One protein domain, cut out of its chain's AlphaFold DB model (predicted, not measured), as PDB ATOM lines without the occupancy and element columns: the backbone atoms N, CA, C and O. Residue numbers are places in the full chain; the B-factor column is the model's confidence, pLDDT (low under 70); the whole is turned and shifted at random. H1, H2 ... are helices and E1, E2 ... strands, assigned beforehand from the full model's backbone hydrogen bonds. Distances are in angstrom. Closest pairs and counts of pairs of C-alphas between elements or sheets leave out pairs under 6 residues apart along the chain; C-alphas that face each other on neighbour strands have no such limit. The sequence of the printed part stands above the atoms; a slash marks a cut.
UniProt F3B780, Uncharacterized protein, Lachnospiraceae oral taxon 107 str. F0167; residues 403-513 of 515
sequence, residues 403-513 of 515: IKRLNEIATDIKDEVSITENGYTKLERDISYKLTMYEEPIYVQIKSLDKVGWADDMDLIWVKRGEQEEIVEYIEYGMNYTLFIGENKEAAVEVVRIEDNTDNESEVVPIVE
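What this domain is: This is residues 403 to 513 of the 515 residues of an uncharacterized protein of Lachnospiraceae oral taxon 107 str. F0167 (UniProt F3B780). Two strongly twisted sheets lie face to face as a sandwich, a larger one of E1, E3, E4, E5 and E6 and a smaller one of E2, E7, E8 and E9, with the short helix H1 packed on the larger sheet. The link from E8 to E9 loops away from the sandwich around Thr 502. The printed part has 111 residues, with one named helix and nine named strands in the order H1, E1 to E9, and is mostly strand. The larger sheet, E1 E3 E4 E5 E6, is mixed, and the smaller, E2 E7 E8 E9, is antiparallel. The whole is compact, with a radius of gyration of the C-alphas of 13.7 A and spans of 39 by 37 by 21 A.

How they stand to each other: The printed part begins with H1, residues 403 to 409, in which every O i to N i+4 pair is within hydrogen-bond range. The larger sheet runs E1, residues 415 to 419, E3, residues 431 to 435, E4, residues 442 to 448, E5, residues 458 to 465, and E6, residues 468 to 476. H1 is on this sheet at a height of 8.5 A, only just over E5, with 3 of its C-alphas falling there, and slantwise to the strands, at 42 degrees to E5 on the local plane. The closest C-alphas of H1 and E6 are those of Ile 403 and Ile 471, 7.2 A apart. E1 and E3 are parallel, with N 417 and O 432 at 2.8 A. E3 to E6 form a meander, each strand the antiparallel neighbour of the one before, with N 433 and O 444 at 2.9 A, N 445 and O 462 at 2.9 A, and N 461 and O 473 at 3.0 A. The smaller sheet runs E2, residues 423 to 427, E7, residues 478 to 485, E8, residues 491 to 497, and E9, residues 507 to 512. E2 and E7 are antiparallel, with N 425 and O 483 at 2.8 A. E7, E8 and E9 form a second meander, with N 482 and O 494 at 2.9 A and N 493 and O 509 at 2.8 A. Across the sandwich, the closest C-alphas of E6 and E9 are those of Glu 473 and Val 509, 7.3 A apart; E1 and E2 are apart.

Where its parts are: H1 begins at C-alpha 403, (231.567, 266.322, 163.477). From first to last C-alpha, E4 is 19.5 A long, E5 23.1 A, E6 24.4 A, E7 20.4 A and E8 19.8 A. E9 ends at C-alpha 512, (235.741, 281.923, 152.524).

The domain as a whole: The C-alphas of Gly 453 and Asn 488, the two farthest apart, are 40.7 A apart. The printed part has no cut and no long link. The mean pLDDT of the printed part is 88.0, and residues 499 to 505 are under 70.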
ATOM      1  N   ILE A 403     232.441 265.134 163.420       87.38
ATOM      2  CA  ILE A 403     231.567 266.322 163.477       87.38
ATOM      3  C   ILE A 403     230.285 266.020 164.251       87.38
ATOM      4  O   ILE A 403     229.880 266.799 165.112       87.38
ATOM      5  N   LYS A 404     229.658 264.866 163.996       87.81
ATOM      6  CA  LYS A 404     228.484 264.437 164.762       87.81
ATOM      7  C   LYS A 404     228.810 264.339 166.249       87.81
ATOM      8  O   LYS A 404     228.043 264.842 167.060       87.81
ATOM      9  N   ARG A 405     229.941 263.723 166.600       85.62
ATOM     10  CA  ARG A 405     230.345 263.565 167.998       85.62
ATOM     11  C   ARG A 405     230.651 264.908 168.670       85.62
ATOM     12  O   ARG A 405     230.191 265.131 169.781       85.62
ATOM     13  N   LEU A 406     231.352 265.811 167.987       88.81
ATOM     14  CA  LEU A 406     231.592 267.176 168.467       88.81
ATOM     15  C   LEU A 406     230.272 267.920 168.702       88.81
ATOM     16  O   LEU A 406     230.103 268.554 169.733       88.81
ATOM     17  N   ASN A 407     229.294 267.776 167.804       87.81
ATOM     18  CA  ASN A 407     227.959 268.348 167.991       87.81
ATOM     19  C   ASN A 407     227.189 267.750 169.184       87.81
ATOM     20  O   ASN A 407     226.374 268.450 169.775       87.81
ATOM     21  N   GLU A 408     227.409 266.480 169.540       86.62
ATOM     22  CA  GLU A 408     226.770 265.849 170.710       86.62
ATOM     23  C   GLU A 408     227.283 266.442 172.032       86.62
ATOM     24  O   GLU A 408     226.490 266.648 172.954       86.62
ATOM     25  N   ILE A 409     228.586 266.738 172.105       85.44
ATOM     26  CA  ILE A 409     229.230 267.321 173.294       85.44
ATOM     27  C   ILE A 409     229.246 268.859 173.293       85.44
ATOM     28  O   ILE A 409     229.546 269.468 174.312       85.44
ATOM     29  N   ALA A 410     228.900 269.499 172.176       89.88
ATOM     30  CA  ALA A 410     228.751 270.946 172.106       89.88
ATOM     31  C   ALA A 410     227.453 271.419 172.771       89.88
ATOM     32  O   ALA A 410     226.432 270.722 172.752       89.88
ATOM     33  N   THR A 411     227.466 272.638 173.302       89.00
ATOM     34  CA  THR A 411     226.281 273.327 173.812       89.00
ATOM     35  C   THR A 411     225.219 273.486 172.716       89.00
ATOM     36  O   THR A 411     225.512 273.645 171.527       89.00
ATOM     37  N   ASP A 412     223.948 273.387 173.114       88.00
ATOM     38  CA  ASP A 412     222.827 273.486 172.181       88.00
ATOM     39  C   ASP A 412     222.720 274.900 171.590       88.00
ATOM     40  O   ASP A 412     223.003 275.899 172.254       88.00
ATOM     41  N   ILE A 413     222.253 274.986 170.340       89.75
ATOM     42  CA  ILE A 413     222.058 276.264 169.646       89.75
ATOM     43  C   ILE A 413     221.033 277.116 170.404       89.75
ATOM     44  O   ILE A 413     219.911 276.674 170.662       89.75
ATOM     45  N   LYS A 414     221.409 278.358 170.711       92.00
ATOM     46  CA  LYS A 414     220.576 279.333 171.425       92.00
ATOM     47  C   LYS A 414     219.662 280.112 170.486       92.00
ATOM     48  O   LYS A 414     218.512 280.367 170.838       92.00
ATOM     49  N   ASP A 415     220.173 280.498 169.318       93.88
ATOM     50  CA  ASP A 415     219.448 281.313 168.336       93.88
ATOM     51  C   ASP A 415     220.045 281.176 166.920       93.88
ATOM     52  O   ASP A 415     221.149 280.650 166.746       93.88
ATOM     53  N   GLU A 416     219.329 281.676 165.910       95.81
ATOM     54  CA  GLU A 416     219.813 281.839 164.536       95.81
ATOM     55  C   GLU A 416     219.662 283.297 164.070       95.81
ATOM     56  O   GLU A 416     218.569 283.865 164.077       95.81
ATOM     57  N   VAL A 417     220.754 283.895 163.592       96.19
ATOM     58  CA  VAL A 417     220.808 285.286 163.122       96.19
ATOM     59  C   VAL A 417     221.214 285.326 161.652       96.19
ATOM     60  O   VAL A 417     222.207 284.729 161.252       96.19
ATOM     61  N   SER A 418     220.468 286.056 160.822       95.56
ATOM     62  CA  SER A 418     220.830 286.256 159.412       95.56
ATOM     63  C   SER A 418     221.715 287.485 159.227       95.56
ATOM     64  O   SER A 418     221.359 288.576 159.668       95.56
ATOM     65  N   ILE A 419     222.826 287.322 158.508       93.38
ATOM     66  CA  ILE A 419     223.701 288.411 158.068       93.38
ATOM     67  C   ILE A 419     223.483 288.621 156.567       93.38
ATOM     68  O   ILE A 419     223.555 287.683 155.763       93.38
ATOM     69  N   THR A 420     223.165 289.861 156.194       90.69
ATOM     70  CA  THR A 420     222.796 290.254 154.823       90.69
ATOM     71  C   THR A 420     223.782 291.231 154.186       90.69
ATOM     72  O   THR A 420     223.673 291.502 152.993       90.69
ATOM     73  N   GLU A 421     224.722 291.777 154.957       89.75
ATOM     74  CA  GLU A 421     225.628 292.851 154.539       89.75
ATOM     75  C   GLU A 421     227.083 292.530 154.912       89.75
ATOM     76  O   GLU A 421     227.344 291.668 155.752       89.75
ATOM     77  N   ASN A 422     228.018 293.227 154.266       91.62
ATOM     78  CA  ASN A 422     229.450 293.145 154.557       91.62
ATOM     79  C   ASN A 422     229.793 293.900 155.853       91.62
ATOM     80  O   ASN A 422     229.020 294.740 156.317       91.62
ATOM     81  N   GLY A 423     230.993 293.672 156.385       93.25
ATOM     82  CA  GLY A 423     231.513 294.370 157.561       93.25
ATOM     83  C   GLY A 423     231.848 293.433 158.714       93.25
ATOM     84  O   GLY A 423     232.129 292.255 158.505       93.25
ATOM     85  N   TYR A 424     231.840 293.983 159.929       94.69
ATOM     86  CA  TYR A 424     232.240 293.283 161.148       94.69
ATOM     87  C   TYR A 424     231.021 292.949 162.001       94.69
ATOM     88  O   TYR A 424     230.212 293.826 162.310       94.69
ATOM     89  N   THR A 425     230.916 291.692 162.418       96.00
ATOM     90  CA  THR A 425     229.870 291.213 163.324       96.00
ATOM     91  C   THR A 425     230.511 290.488 164.492       96.00
ATOM     92  O   THR A 425     231.220 289.506 164.298       96.00
ATOM     93  N   LYS A 426     230.244 290.943 165.720       96.31
ATOM     94  CA  LYS A 426     230.637 290.188 166.914       96.31
ATOM     95  C   LYS A 426     229.835 288.888 166.960       96.31
ATOM     96  O   LYS A 426     228.604 288.933 166.914       96.31
ATOM     97  N   LEU A 427     230.530 287.761 167.062       96.38
ATOM     98  CA  LEU A 427     229.911 286.456 167.230       96.38
ATOM     99  C   LEU A 427     229.765 286.141 168.719       96.38
ATOM    100  O   LEU A 427     230.673 286.369 169.521       96.38
ATOM    101  N   GLU A 428     228.606 285.612 169.083       95.81
ATOM    102  CA  GLU A 428     228.350 285.019 170.386       95.81
ATOM    103  C   GLU A 428     228.373 283.495 170.270       95.81
ATOM    104  O   GLU A 428     228.014 282.919 169.238       95.81
ATOM    105  N   ARG A 429     228.790 282.842 171.354       94.62
ATOM    106  CA  ARG A 429     228.813 281.383 171.456       94.62
ATOM    107  C   ARG A 429     227.414 280.799 171.352       94.62
ATOM    108  O   ARG A 429     226.462 281.284 171.973       94.62
ATOM    109  N   ASP A 430     227.340 279.704 170.617       94.06
ATOM    110  CA  ASP A 430     226.162 278.879 170.387       94.06
ATOM    111  C   ASP A 430     225.029 279.587 169.626       94.06
ATOM    112  O   ASP A 430     223.890 279.119 169.633       94.06
ATOM    113  N   ILE A 431     225.328 280.690 168.935       96.12
ATOM    114  CA  ILE A 431     224.429 281.314 167.958       96.12
ATOM    115  C   ILE A 431     224.843 280.888 166.549       96.12
ATOM    116  O   ILE A 431     226.018 280.926 166.186       96.12
ATOM    117  N   SER A 432     223.863 280.483 165.743       96.06
ATOM    118  CA  SER A 432     224.058 280.146 164.333       96.06
ATOM    119  C   SER A 432     223.933 281.403 163.471       96.06
ATOM    120  O   SER A 432     222.875 282.028 163.428       96.06
ATOM    121  N   TYR A 433     224.994 281.786 162.762       97.19
ATOM    122  CA  TYR A 433     224.990 282.951 161.878       97.19
ATOM    123  C   TYR A 433     224.848 282.517 160.425       97.19
ATOM    124  O   TYR A 433     225.743 281.898 159.851       97.19
ATOM    125  N   LYS A 434     223.717 282.862 159.811       96.50
ATOM    126  CA  LYS A 434     223.387 282.530 158.425       96.50
ATOM    127  C   LYS A 434     223.781 283.664 157.483       96.50
ATOM    128  O   LYS A 434     223.132 284.708 157.434       96.50
ATOM    129  N   LEU A 435     224.808 283.433 156.680       95.19
ATOM    130  CA  LEU A 435     225.332 284.355 155.678       95.19
ATOM    131  C   LEU A 435     224.522 284.234 154.385       95.19
ATOM    132  O   LEU A 435     224.707 283.315 153.589       95.19
ATOM    133  N   THR A 436     223.585 285.158 154.179       92.44
ATOM    134  CA  THR A 436     222.601 285.098 153.077       92.44
ATOM    135  C   THR A 436     223.045 285.799 151.792       92.44
ATOM    136  O   THR A 436     222.348 285.738 150.783       92.44
ATOM    137  N   MET A 437     224.202 286.463 151.812       88.38
ATOM    138  CA  MET A 437     224.780 287.166 150.660       88.38
ATOM    139  C   MET A 437     225.481 286.238 149.648       88.38
ATOM    140  O   MET A 437     225.879 286.694 148.566       88.38
ATOM    141  N   TYR A 438     225.661 284.965 149.996       88.94
ATOM    142  CA  TYR A 438     226.195 283.917 149.124       88.94
ATOM    143  C   TYR A 438     225.059 283.229 148.354       88.94
ATOM    144  O   TYR A 438     223.916 283.227 148.807       88.94
ATOM    145  N   GLU A 439     225.360 282.674 147.174       86.56
ATOM    146  CA  GLU A 439     224.351 281.987 146.345       86.56
ATOM    147  C   GLU A 439     223.713 280.810 147.093       86.56
ATOM    148  O   GLU A 439     222.490 280.664 147.101       86.56
ATOM    149  N   GLU A 440     224.544 280.030 147.785       90.12
ATOM    150  CA  GLU A 440     224.120 279.087 148.811       90.12
ATOM    151  C   GLU A 440     224.455 279.666 150.191       90.12
ATOM    152  O   GLU A 440     225.602 280.067 150.409       90.12
ATOM    153  N   PRO A 441     223.491 279.734 151.131       91.50
ATOM    154  CA  PRO A 441     223.758 280.271 152.458       91.50
ATOM    155  C   PRO A 441     224.861 279.495 153.178       91.50
ATOM    156  O   PRO A 441     224.820 278.265 153.246       91.50
ATOM    157  N   ILE A 442     225.800 280.234 153.763       94.88
ATOM    158  CA  ILE A 442     226.855 279.683 154.616       94.88
ATOM    159  C   ILE A 442     226.437 279.891 156.066       94.88
ATOM    160  O   ILE A 442     226.000 280.979 156.431       94.88
ATOM    161  N   TYR A 443     226.556 278.863 156.891       95.94
ATOM    162  CA  TYR A 443     226.333 278.964 158.326       95.94
ATOM    163  C   TYR A 443     227.676 278.972 159.038       95.94
ATOM    164  O   TYR A 443     228.521 278.135 158.736       95.94
ATOM    165  N   VAL A 444     227.856 279.903 159.970       96.62
ATOM    166  CA  VAL A 444     229.032 279.996 160.841       96.62
ATOM    167  C   VAL A 444     228.549 279.944 162.283       96.62
ATOM    168  O   VAL A 444     227.621 280.665 162.652       96.62
ATOM    169  N   GLN A 445     229.158 279.092 163.098       96.06
ATOM    170  CA  GLN A 445     228.837 278.965 164.514       96.06
ATOM    171  C   GLN A 445     230.120 278.825 165.330       96.06
ATOM    172  O   GLN A 445     230.980 278.016 164.992       96.06
ATOM    173  N   ILE A 446     230.194 279.558 166.441       96.38
ATOM    174  CA  ILE A 446     231.144 279.274 167.519       96.38
ATOM    175  C   ILE A 446     230.441 278.330 168.492       96.38
ATOM    176  O   ILE A 446     229.431 278.718 169.079       96.38
ATOM    177  N   LYS A 447     230.895 277.083 168.603       94.50
ATOM    178  CA  LYS A 447     230.297 276.061 169.479       94.50
ATOM    179  C   LYS A 447     231.144 275.893 170.727       94.50
ATOM    180  O   LYS A 447     232.307 275.541 170.584       94.50
ATOM    181  N   SER A 448     230.558 276.058 171.904       92.62
ATOM    182  CA  SER A 448     231.259 275.787 173.165       92.62
ATOM    183  C   SER A 448     231.124 274.321 173.561       92.62
ATOM    184  O   SER A 448     230.077 273.713 173.317       92.62
ATOM    185  N   LEU A 449     232.175 273.734 174.136       89.88
ATOM    186  CA  LEU A 449     232.242 272.305 174.470       89.88
ATOM    187  C   LEU A 449     231.999 271.996 175.960       89.88
ATOM    188  O   LEU A 449     232.332 270.921 176.455       89.88
ATOM    189  N   ASP A 450     231.294 272.896 176.642       83.19
ATOM    190  CA  ASP A 450     231.020 272.897 178.084       83.19
ATOM    191  C   ASP A 450     230.210 271.698 178.617       83.19
ATOM    192  O   ASP A 450     230.044 271.559 179.831       83.19
ATOM    193  N   LYS A 451     229.647 270.822 177.763       83.81
ATOM    194  CA  LYS A 451     228.901 269.642 178.256       83.81
ATOM    195  C   LYS A 451     229.819 268.594 178.886       83.81
ATOM    196  O   LYS A 451     229.323 267.689 179.562       83.81
ATOM    197  N   VAL A 452     231.130 268.686 178.660       79.00
ATOM    198  CA  VAL A 452     232.126 267.760 179.195       79.00
ATOM    199  C   VAL A 452     233.272 268.519 179.862       79.00
ATOM    200  O   VAL A 452     233.840 269.435 179.282       79.00
ATOM    201  N   GLY A 453     233.642 268.119 181.082       74.69
ATOM    202  CA  GLY A 453     234.598 268.873 181.910       74.69
ATOM    203  C   GLY A 453     236.062 268.848 181.448       74.69
ATOM    204  O   GLY A 453     236.904 269.411 182.120       74.69
ATOM    205  N   TRP A 454     236.404 268.156 180.355       77.00
ATOM    206  CA  TRP A 454     237.763 268.173 179.781       77.00
ATOM    207  C   TRP A 454     237.905 269.066 178.548       77.00
ATOM    208  O   TRP A 454     238.996 269.137 177.988       77.00
ATOM    209  N   ALA A 455     236.805 269.635 178.058       80.81
ATOM    210  CA  ALA A 455     236.786 270.505 176.883       80.81
ATOM    211  C   ALA A 455     236.051 271.821 177.184       80.81
ATOM    212  O   ALA A 455     235.666 272.536 176.271       80.81
ATOM    213  N   ASP A 456     235.840 272.132 178.457       77.62
ATOM    214  CA  ASP A 456     235.152 273.334 178.929       77.62
ATOM    215  C   ASP A 456     235.848 274.640 178.522       77.62
ATOM    216  O   ASP A 456     235.183 275.636 178.261       77.62
ATOM    217  N   ASP A 457     237.171 274.619 178.391       80.06
ATOM    218  CA  ASP A 457     237.957 275.751 177.895       80.06
ATOM    219  C   ASP A 457     238.071 275.797 176.356       80.06
ATOM    220  O   ASP A 457     238.815 276.618 175.809       80.06
ATOM    221  N   MET A 458     237.347 274.931 175.634       87.19
ATOM    222  CA  MET A 458     237.431 274.809 174.178       87.19
ATOM    223  C   MET A 458     236.155 275.248 173.456       87.19
ATOM    224  O   MET A 458     235.038 274.832 173.765       87.19
ATOM    225  N   ASP A 459     236.351 276.014 172.385       91.19
ATOM    226  CA  ASP A 459     235.337 276.324 171.387       91.19
ATOM    227  C   ASP A 459     235.706 275.719 170.017       91.19
ATOM    228  O   ASP A 459     236.867 275.434 169.718       91.19
ATOM    229  N   LEU A 460     234.711 275.561 169.144       91.81
ATOM    230  CA  LEU A 460     234.887 275.155 167.749       91.81
ATOM    231  C   LEU A 460     234.359 276.229 166.809       91.81
ATOM    232  O   LEU A 460     233.229 276.698 166.981       91.81
ATOM    233  N   ILE A 461     235.104 276.517 165.747       93.31
ATOM    234  CA  ILE A 461     234.575 277.251 164.596       93.31
ATOM    235  C   ILE A 461     233.978 276.233 163.629       93.31
ATOM    236  O   ILE A 461     234.684 275.553 162.887       93.31
ATOM    237  N   TRP A 462     232.654 276.107 163.648       95.06
ATOM    238  CA  TRP A 462     231.913 275.218 162.760       95.06
ATOM    239  C   TRP A 462     231.323 275.995 161.589       95.06
ATOM    240  O   TRP A 462     230.705 277.050 161.769       95.06
ATOM    241  N   VAL A 463     231.479 275.442 160.389       95.00
ATOM    242  CA  VAL A 463     230.965 276.023 159.151       95.00
ATOM    243  C   VAL A 463     230.153 274.993 158.387       95.00
ATOM    244  O   VAL A 463     230.540 273.833 158.264       95.00
ATOM    245  N   LYS A 464     229.023 275.428 157.826       94.50
ATOM    246  CA  LYS A 464     228.201 274.602 156.940       94.50
ATOM    247  C   LYS A 464     227.862 275.310 155.641       94.50
ATOM    248  O   LYS A 464     227.376 276.440 155.646       94.50
ATOM    249  N   ARG A 465     228.070 274.605 154.528       92.19
ATOM    250  CA  ARG A 465     227.766 275.039 153.159       92.19
ATOM    251  C   ARG A 465     226.906 273.977 152.490       92.19
ATOM    252  O   ARG A 465     227.382 272.882 152.193       92.19
ATOM    253  N   GLY A 466     225.621 274.267 152.306       87.12
ATOM    254  CA  GLY A 466     224.670 273.259 151.838       87.12
ATOM    255  C   GLY A 466     224.626 272.049 152.782       87.12
ATOM    256  O   GLY A 466     224.253 272.181 153.950       87.12
ATOM    257  N   GLU A 467     225.004 270.872 152.280       86.56
ATOM    258  CA  GLU A 467     225.096 269.628 153.064       86.56
ATOM    259  C   GLU A 467     226.484 269.383 153.677       86.56
ATOM    260  O   GLU A 467     226.616 268.522 154.545       86.56
ATOM    261  N   GLN A 468     227.510 270.126 153.252       89.69
ATOM    262  CA  GLN A 468     228.871 269.968 153.752       89.69
ATOM    263  C   GLN A 468     229.035 270.709 155.078       89.69
ATOM    264  O   GLN A 468     228.725 271.896 155.178       89.69
ATOM    265  N   GLU A 469     229.546 270.002 156.080       91.50
ATOM    266  CA  GLU A 469     229.885 270.536 157.396       91.50
ATOM    267  C   GLU A 469     231.385 270.375 157.631       91.50
ATOM    268  O   GLU A 469     231.978 269.379 157.213       91.50
ATOM    269  N   GLU A 470     231.980 271.352 158.304       90.81
ATOM    270  CA  GLU A 470     233.413 271.431 158.558       90.81
ATOM    271  C   GLU A 470     233.668 272.046 159.937       90.81
ATOM    272  O   GLU A 470     232.930 272.926 160.389       90.81
ATOM    273  N   ILE A 471     234.712 271.562 160.606       88.94
ATOM    274  CA  ILE A 471     235.322 272.236 161.752       88.94
ATOM    275  C   ILE A 471     236.562 272.913 161.203       88.94
ATOM    276  O   ILE A 471     237.468 272.221 160.749       88.94
ATOM    277  N   VAL A 472     236.542 274.241 161.178       88.56
ATOM    278  CA  VAL A 472     237.614 275.036 160.576       88.56
ATOM    279  C   VAL A 472     238.760 275.217 161.559       88.56
ATOM    280  O   VAL A 472     239.907 275.165 161.147       88.56
ATOM    281  N   GLU A 473     238.455 275.396 162.848       86.25
ATOM    282  CA  GLU A 473     239.483 275.556 163.877       86.25
ATOM    283  C   GLU A 473     238.978 275.153 165.270       86.25
ATOM    284  O   GLU A 473     237.781 275.274 165.574       86.25
ATOM    285  N   TYR A 474     239.913 274.705 166.110       85.62
ATOM    286  CA  TYR A 474     239.726 274.453 167.539       85.62
ATOM    287  C   TYR A 474     240.328 275.603 168.345       85.62
ATOM    288  O   TYR A 474     241.510 275.913 168.222       85.62
ATOM    289  N   ILE A 475     239.533 276.231 169.207       84.75
ATOM    290  CA  ILE A 475     239.954 277.422 169.943       84.75
ATOM    291  C   ILE A 475     239.995 277.122 171.435       84.75
ATOM    292  O   ILE A 475     238.964 277.075 172.098       84.75
ATOM    293  N   GLU A 476     241.202 276.977 171.970       82.50
ATOM    294  CA  GLU A 476     241.440 276.948 173.413       82.50
ATOM    295  C   GLU A 476     241.435 278.378 173.983       82.50
ATOM    296  O   GLU A 476     241.989 279.302 173.373       82.50
ATOM    297  N   TYR A 477     240.803 278.572 175.144       80.81
ATOM    298  CA  TYR A 477     240.744 279.846 175.873       80.81
ATOM    299  C   TYR A 477     240.224 281.029 175.049       80.81
ATOM    300  O   TYR A 477     240.674 282.169 175.209       80.81
ATOM    301  N   GLY A 478     239.259 280.790 174.161       86.31
ATOM    302  CA  GLY A 478     238.629 281.857 173.397       86.31
ATOM    303  C   GLY A 478     238.026 282.936 174.301       86.31
ATOM    304  O   GLY A 478     237.353 282.652 175.290       86.31
ATOM    305  N   MET A 479     238.211 284.208 173.964       88.12
ATOM    306  CA  MET A 479     237.614 285.334 174.689       88.12
ATOM    307  C   MET A 479     236.582 286.061 173.825       88.12
ATOM    308  O   MET A 479     235.444 286.255 174.259       88.12
ATOM    309  N   ASN A 480     236.964 286.469 172.610       91.00
ATOM    310  CA  ASN A 480     236.087 287.170 171.673       91.00
ATOM    311  C   ASN A 480     236.237 286.632 170.250       91.00
ATOM    312  O   ASN A 480     237.326 286.250 169.833       91.00
ATOM    313  N   TYR A 481     235.137 286.712 169.503       94.69
ATOM    314  CA  TYR A 481     235.038 286.277 168.116       94.69
ATOM    315  C   TYR A 481     234.393 287.376 167.280       94.69
ATOM    316  O   TYR A 481     233.321 287.880 167.635       94.69
ATOM    317  N   THR A 482     235.021 287.742 166.167       95.88
ATOM    318  CA  THR A 482     234.470 288.727 165.230       95.88
ATOM    319  C   THR A 482     234.494 288.160 163.824       95.88
ATOM    320  O   THR A 482     235.550 287.858 163.289       95.88
ATOM    321  N   LEU A 483     233.328 288.034 163.200       96.50
ATOM    322  CA  LEU A 483     233.232 287.721 161.783       96.50
ATOM    323  C   LEU A 483     233.490 288.984 160.964       96.50
ATOM    324  O   LEU A 483     232.783 289.981 161.124       96.50
ATOM    325  N   PHE A 484     234.444 288.900 160.050       95.00
ATOM    326  CA  PHE A 484     234.682 289.880 159.002       95.00
ATOM    327  C   PHE A 484     234.166 289.349 157.662       95.00
ATOM    328  O   PHE A 484     234.397 288.192 157.317       95.00
ATOM    329  N   ILE A 485     233.478 290.203 156.898       94.31
ATOM    330  CA  ILE A 485     233.085 289.941 155.509       94.31
ATOM    331  C   ILE A 485     233.541 291.117 154.640       94.31
ATOM    332  O   ILE A 485     233.047 292.239 154.795       94.31
ATOM    333  N   GLY A 486     234.469 290.851 153.722       90.00
ATOM    334  CA  GLY A 486     235.054 291.825 152.806       90.00
ATOM    335  C   GLY A 486     234.141 292.209 151.638       90.00
ATOM    336  O   GLY A 486     233.141 291.555 151.339       90.00
ATOM    337  N   GLU A 487     234.498 293.281 150.922       87.62
ATOM    338  CA  GLU A 487     233.752 293.740 149.734       87.62
ATOM    339  C   GLU A 487     233.717 292.701 148.604       87.62
ATOM    340  O   GLU A 487     232.736 292.601 147.868       87.62
ATOM    341  N   ASN A 488     234.773 291.899 148.505       88.31
ATOM    342  CA  ASN A 488     234.921 290.763 147.601       88.31
ATOM    343  C   ASN A 488     234.209 289.488 148.091       88.31
ATOM    344  O   ASN A 488     234.299 288.467 147.417       88.31
ATOM    345  N   LYS A 489     233.476 289.533 149.213       86.38
ATOM    346  CA  LYS A 489     232.865 288.368 149.876       86.38
ATOM    347  C   LYS A 489     233.871 287.326 150.383       86.38
ATOM    348  O   LYS A 489     233.507 286.167 150.544       86.38
ATOM    349  N   GLU A 490     235.114 287.718 150.646       92.38
ATOM    350  CA  GLU A 490     235.965 286.929 151.542       92.38
ATOM    351  C   GLU A 490     235.417 287.045 152.961       92.38
ATOM    352  O   GLU A 490     234.935 288.109 153.360       92.38
ATOM    353  N   ALA A 491     235.464 285.953 153.716       93.06
ATOM    354  CA  ALA A 491     235.009 285.937 155.096       93.06
ATOM    355  C   ALA A 491     236.027 285.240 155.987       93.06
ATOM    356  O   ALA A 491     236.581 284.216 155.596       93.06
ATOM    357  N   ALA A 492     236.232 285.773 157.184       95.00
ATOM    358  CA  ALA A 492     237.129 285.209 158.184       95.00
ATOM    359  C   ALA A 492     236.596 285.484 159.591       95.00
ATOM    360  O   ALA A 492     235.859 286.451 159.804       95.00
ATOM    361  N   VAL A 493     236.964 284.639 160.547       94.69
ATOM    362  CA  VAL A 493     236.710 284.871 161.970       94.69
ATOM    363  C   VAL A 493     238.008 285.318 162.621       94.69
ATOM    364  O   VAL A 493     238.996 284.594 162.611       94.69
ATOM    365  N   GLU A 494     237.990 286.512 163.197       93.00
ATOM    366  CA  GLU A 494     239.039 286.993 164.086       93.00
ATOM    367  C   GLU A 494     238.798 286.443 165.491       93.00
ATOM    368  O   GLU A 494     237.711 286.617 166.060       93.00
ATOM    369  N   VAL A 495     239.821 285.804 166.050       89.44
ATOM    370  CA  VAL A 495     239.808 285.192 167.376       89.44
ATOM    371  C   VAL A 495     240.751 285.954 168.299       89.44
ATOM    372  O   VAL A 495     241.903 286.212 167.957       89.44
ATOM    373  N   VAL A 496     240.249 286.289 169.487       86.56
ATOM    374  CA  VAL A 496     241.049 286.810 170.602       86.56
ATOM    375  C   VAL A 496     240.923 285.841 171.766       86.56
ATOM    376  O   VAL A 496     239.797 285.539 172.169       86.56
ATOM    377  N   ARG A 497     242.044 285.390 172.324       83.06
ATOM    378  CA  ARG A 497     242.133 284.463 173.462       83.06
ATOM    379  C   ARG A 497     242.347 285.211 174.781       83.06
ATOM    380  O   ARG A 497     242.739 286.374 174.794       83.06
ATOM    381  N   ILE A 498     242.047 284.562 175.908       76.00
ATOM    382  CA  ILE A 498     242.142 285.155 177.262       76.00
ATOM    383  C   ILE A 498     243.558 285.652 177.566       76.00
ATOM    384  O   ILE A 498     243.736 286.673 178.228       76.00
ATOM    385  N   GLU A 499     244.553 284.926 177.082       66.25
ATOM    386  CA  GLU A 499     245.958 285.190 177.354       66.25
ATOM    387  C   GLU A 499     246.649 286.046 176.282       66.25
ATOM    388  O   GLU A 499     247.841 286.340 176.397       66.25
ATOM    389  N   ASP A 500     245.906 286.500 175.266       63.66
ATOM    390  CA  ASP A 500     246.438 287.461 174.312       63.66
ATOM    391  C   ASP A 500     246.738 288.783 175.026       63.66
ATOM    392  O   ASP A 500     245.861 289.449 175.588       63.66
ATOM    393  N   ASN A 501     248.007 289.190 174.991       58.06
ATOM    394  CA  ASN A 501     248.388 290.531 175.414       58.06
ATOM    395  C   ASN A 501     247.787 291.564 174.454       58.06
ATOM    396  O   ASN A 501     247.531 291.278 173.288       58.06
ATOM    397  N   THR A 502     247.653 292.814 174.902       55.22
ATOM    398  CA  THR A 502     247.130 293.917 174.067       55.22
ATOM    399  C   THR A 502     247.928 294.184 172.788       55.22
ATOM    400  O   THR A 502     247.452 294.926 171.933       55.22
ATOM    401  N   ASP A 503     249.131 293.619 172.684       58.22
ATOM    402  CA  ASP A 503     250.049 293.778 171.560       58.22
ATOM    403  C   ASP A 503     250.047 292.569 170.599       58.22
ATOM    404  O   ASP A 503     250.714 292.629 169.567       58.22
ATOM    405  N   ASN A 504     249.324 291.482 170.912       63.78
ATOM    406  CA  ASN A 504     249.209 290.322 170.024       63.78
ATOM    407  C   ASN A 504     248.216 290.624 168.890       63.78
ATOM    408  O   ASN A 504     247.136 291.169 169.125       63.78
ATOM    409  N   GLU A 505     248.575 290.267 167.656       67.94
ATOM    410  CA  GLU A 505     247.628 290.284 166.538       67.94
ATOM    411  C   GLU A 505     246.612 289.152 166.719       67.94
ATOM    412  O   GLU A 505     246.996 288.024 167.029       67.94
ATOM    413  N   SER A 506     245.325 289.454 166.522       75.56
ATOM    414  CA  SER A 506     244.266 288.443 166.529       75.56
ATOM    415  C   SER A 506     244.560 287.358 165.497       75.56
ATOM    416  O   SER A 506     244.996 287.651 164.381       75.56
ATOM    417  N   GLU A 507     244.248 286.112 165.835       81.75
ATOM    418  CA  GLU A 507     244.275 285.036 164.853       81.75
ATOM    419  C   GLU A 507     243.125 285.211 163.863       81.75
ATOM    420  O   GLU A 507     241.992 285.493 164.259       81.75
ATOM    421  N   VAL A 508     243.416 285.058 162.572       87.19
ATOM    422  CA  VAL A 508     242.432 285.202 161.498       87.19
ATOM    423  C   VAL A 508     242.208 283.840 160.867       87.19
ATOM    424  O   VAL A 508     243.057 283.350 160.129       87.19
ATOM    425  N   VAL A 509     241.043 283.258 161.134       89.06
ATOM    426  CA  VAL A 509     240.650 281.950 160.612       89.06
ATOM    427  C   VAL A 509     239.809 282.151 159.344       89.06
ATOM    428  O   VAL A 509     238.686 282.668 159.436       89.06
ATOM    429  N   PRO A 510     240.312 281.791 158.149       90.62
ATOM    430  CA  PRO A 510     239.581 281.994 156.905       90.62
ATOM    431  C   PRO A 510     238.349 281.084 156.836       90.62
ATOM    432  O   PRO A 510     238.415 279.878 157.044       90.62
ATOM    433  N   ILE A 511     237.197 281.672 156.505       91.25
ATOM    434  CA  ILE A 511     235.945 280.950 156.246       91.25
ATOM    435  C   ILE A 511     235.699 280.855 154.747       91.25
ATOM    436  O   ILE A 511     235.303 279.810 154.255       91.25
ATOM    437  N   VAL A 512     235.894 281.926 153.984       86.69
ATOM    438  CA  VAL A 512     235.741 281.923 152.524       86.69
ATOM    439  C   VAL A 512     236.919 282.655 151.914       86.69
ATOM    440  O   VAL A 512     237.093 283.845 152.163       86.69
ATOM    441  N   GLU A 513     237.664 281.949 151.071       78.44
ATOM    442  CA  GLU A 513     238.734 282.510 150.251       78.44
ATOM    443  C   GLU A 513     238.278 282.568 148.790       78.44
ATOM    444  O   GLU A 513     237.645 281.634 148.284       78.44
TER     445      GLU A 513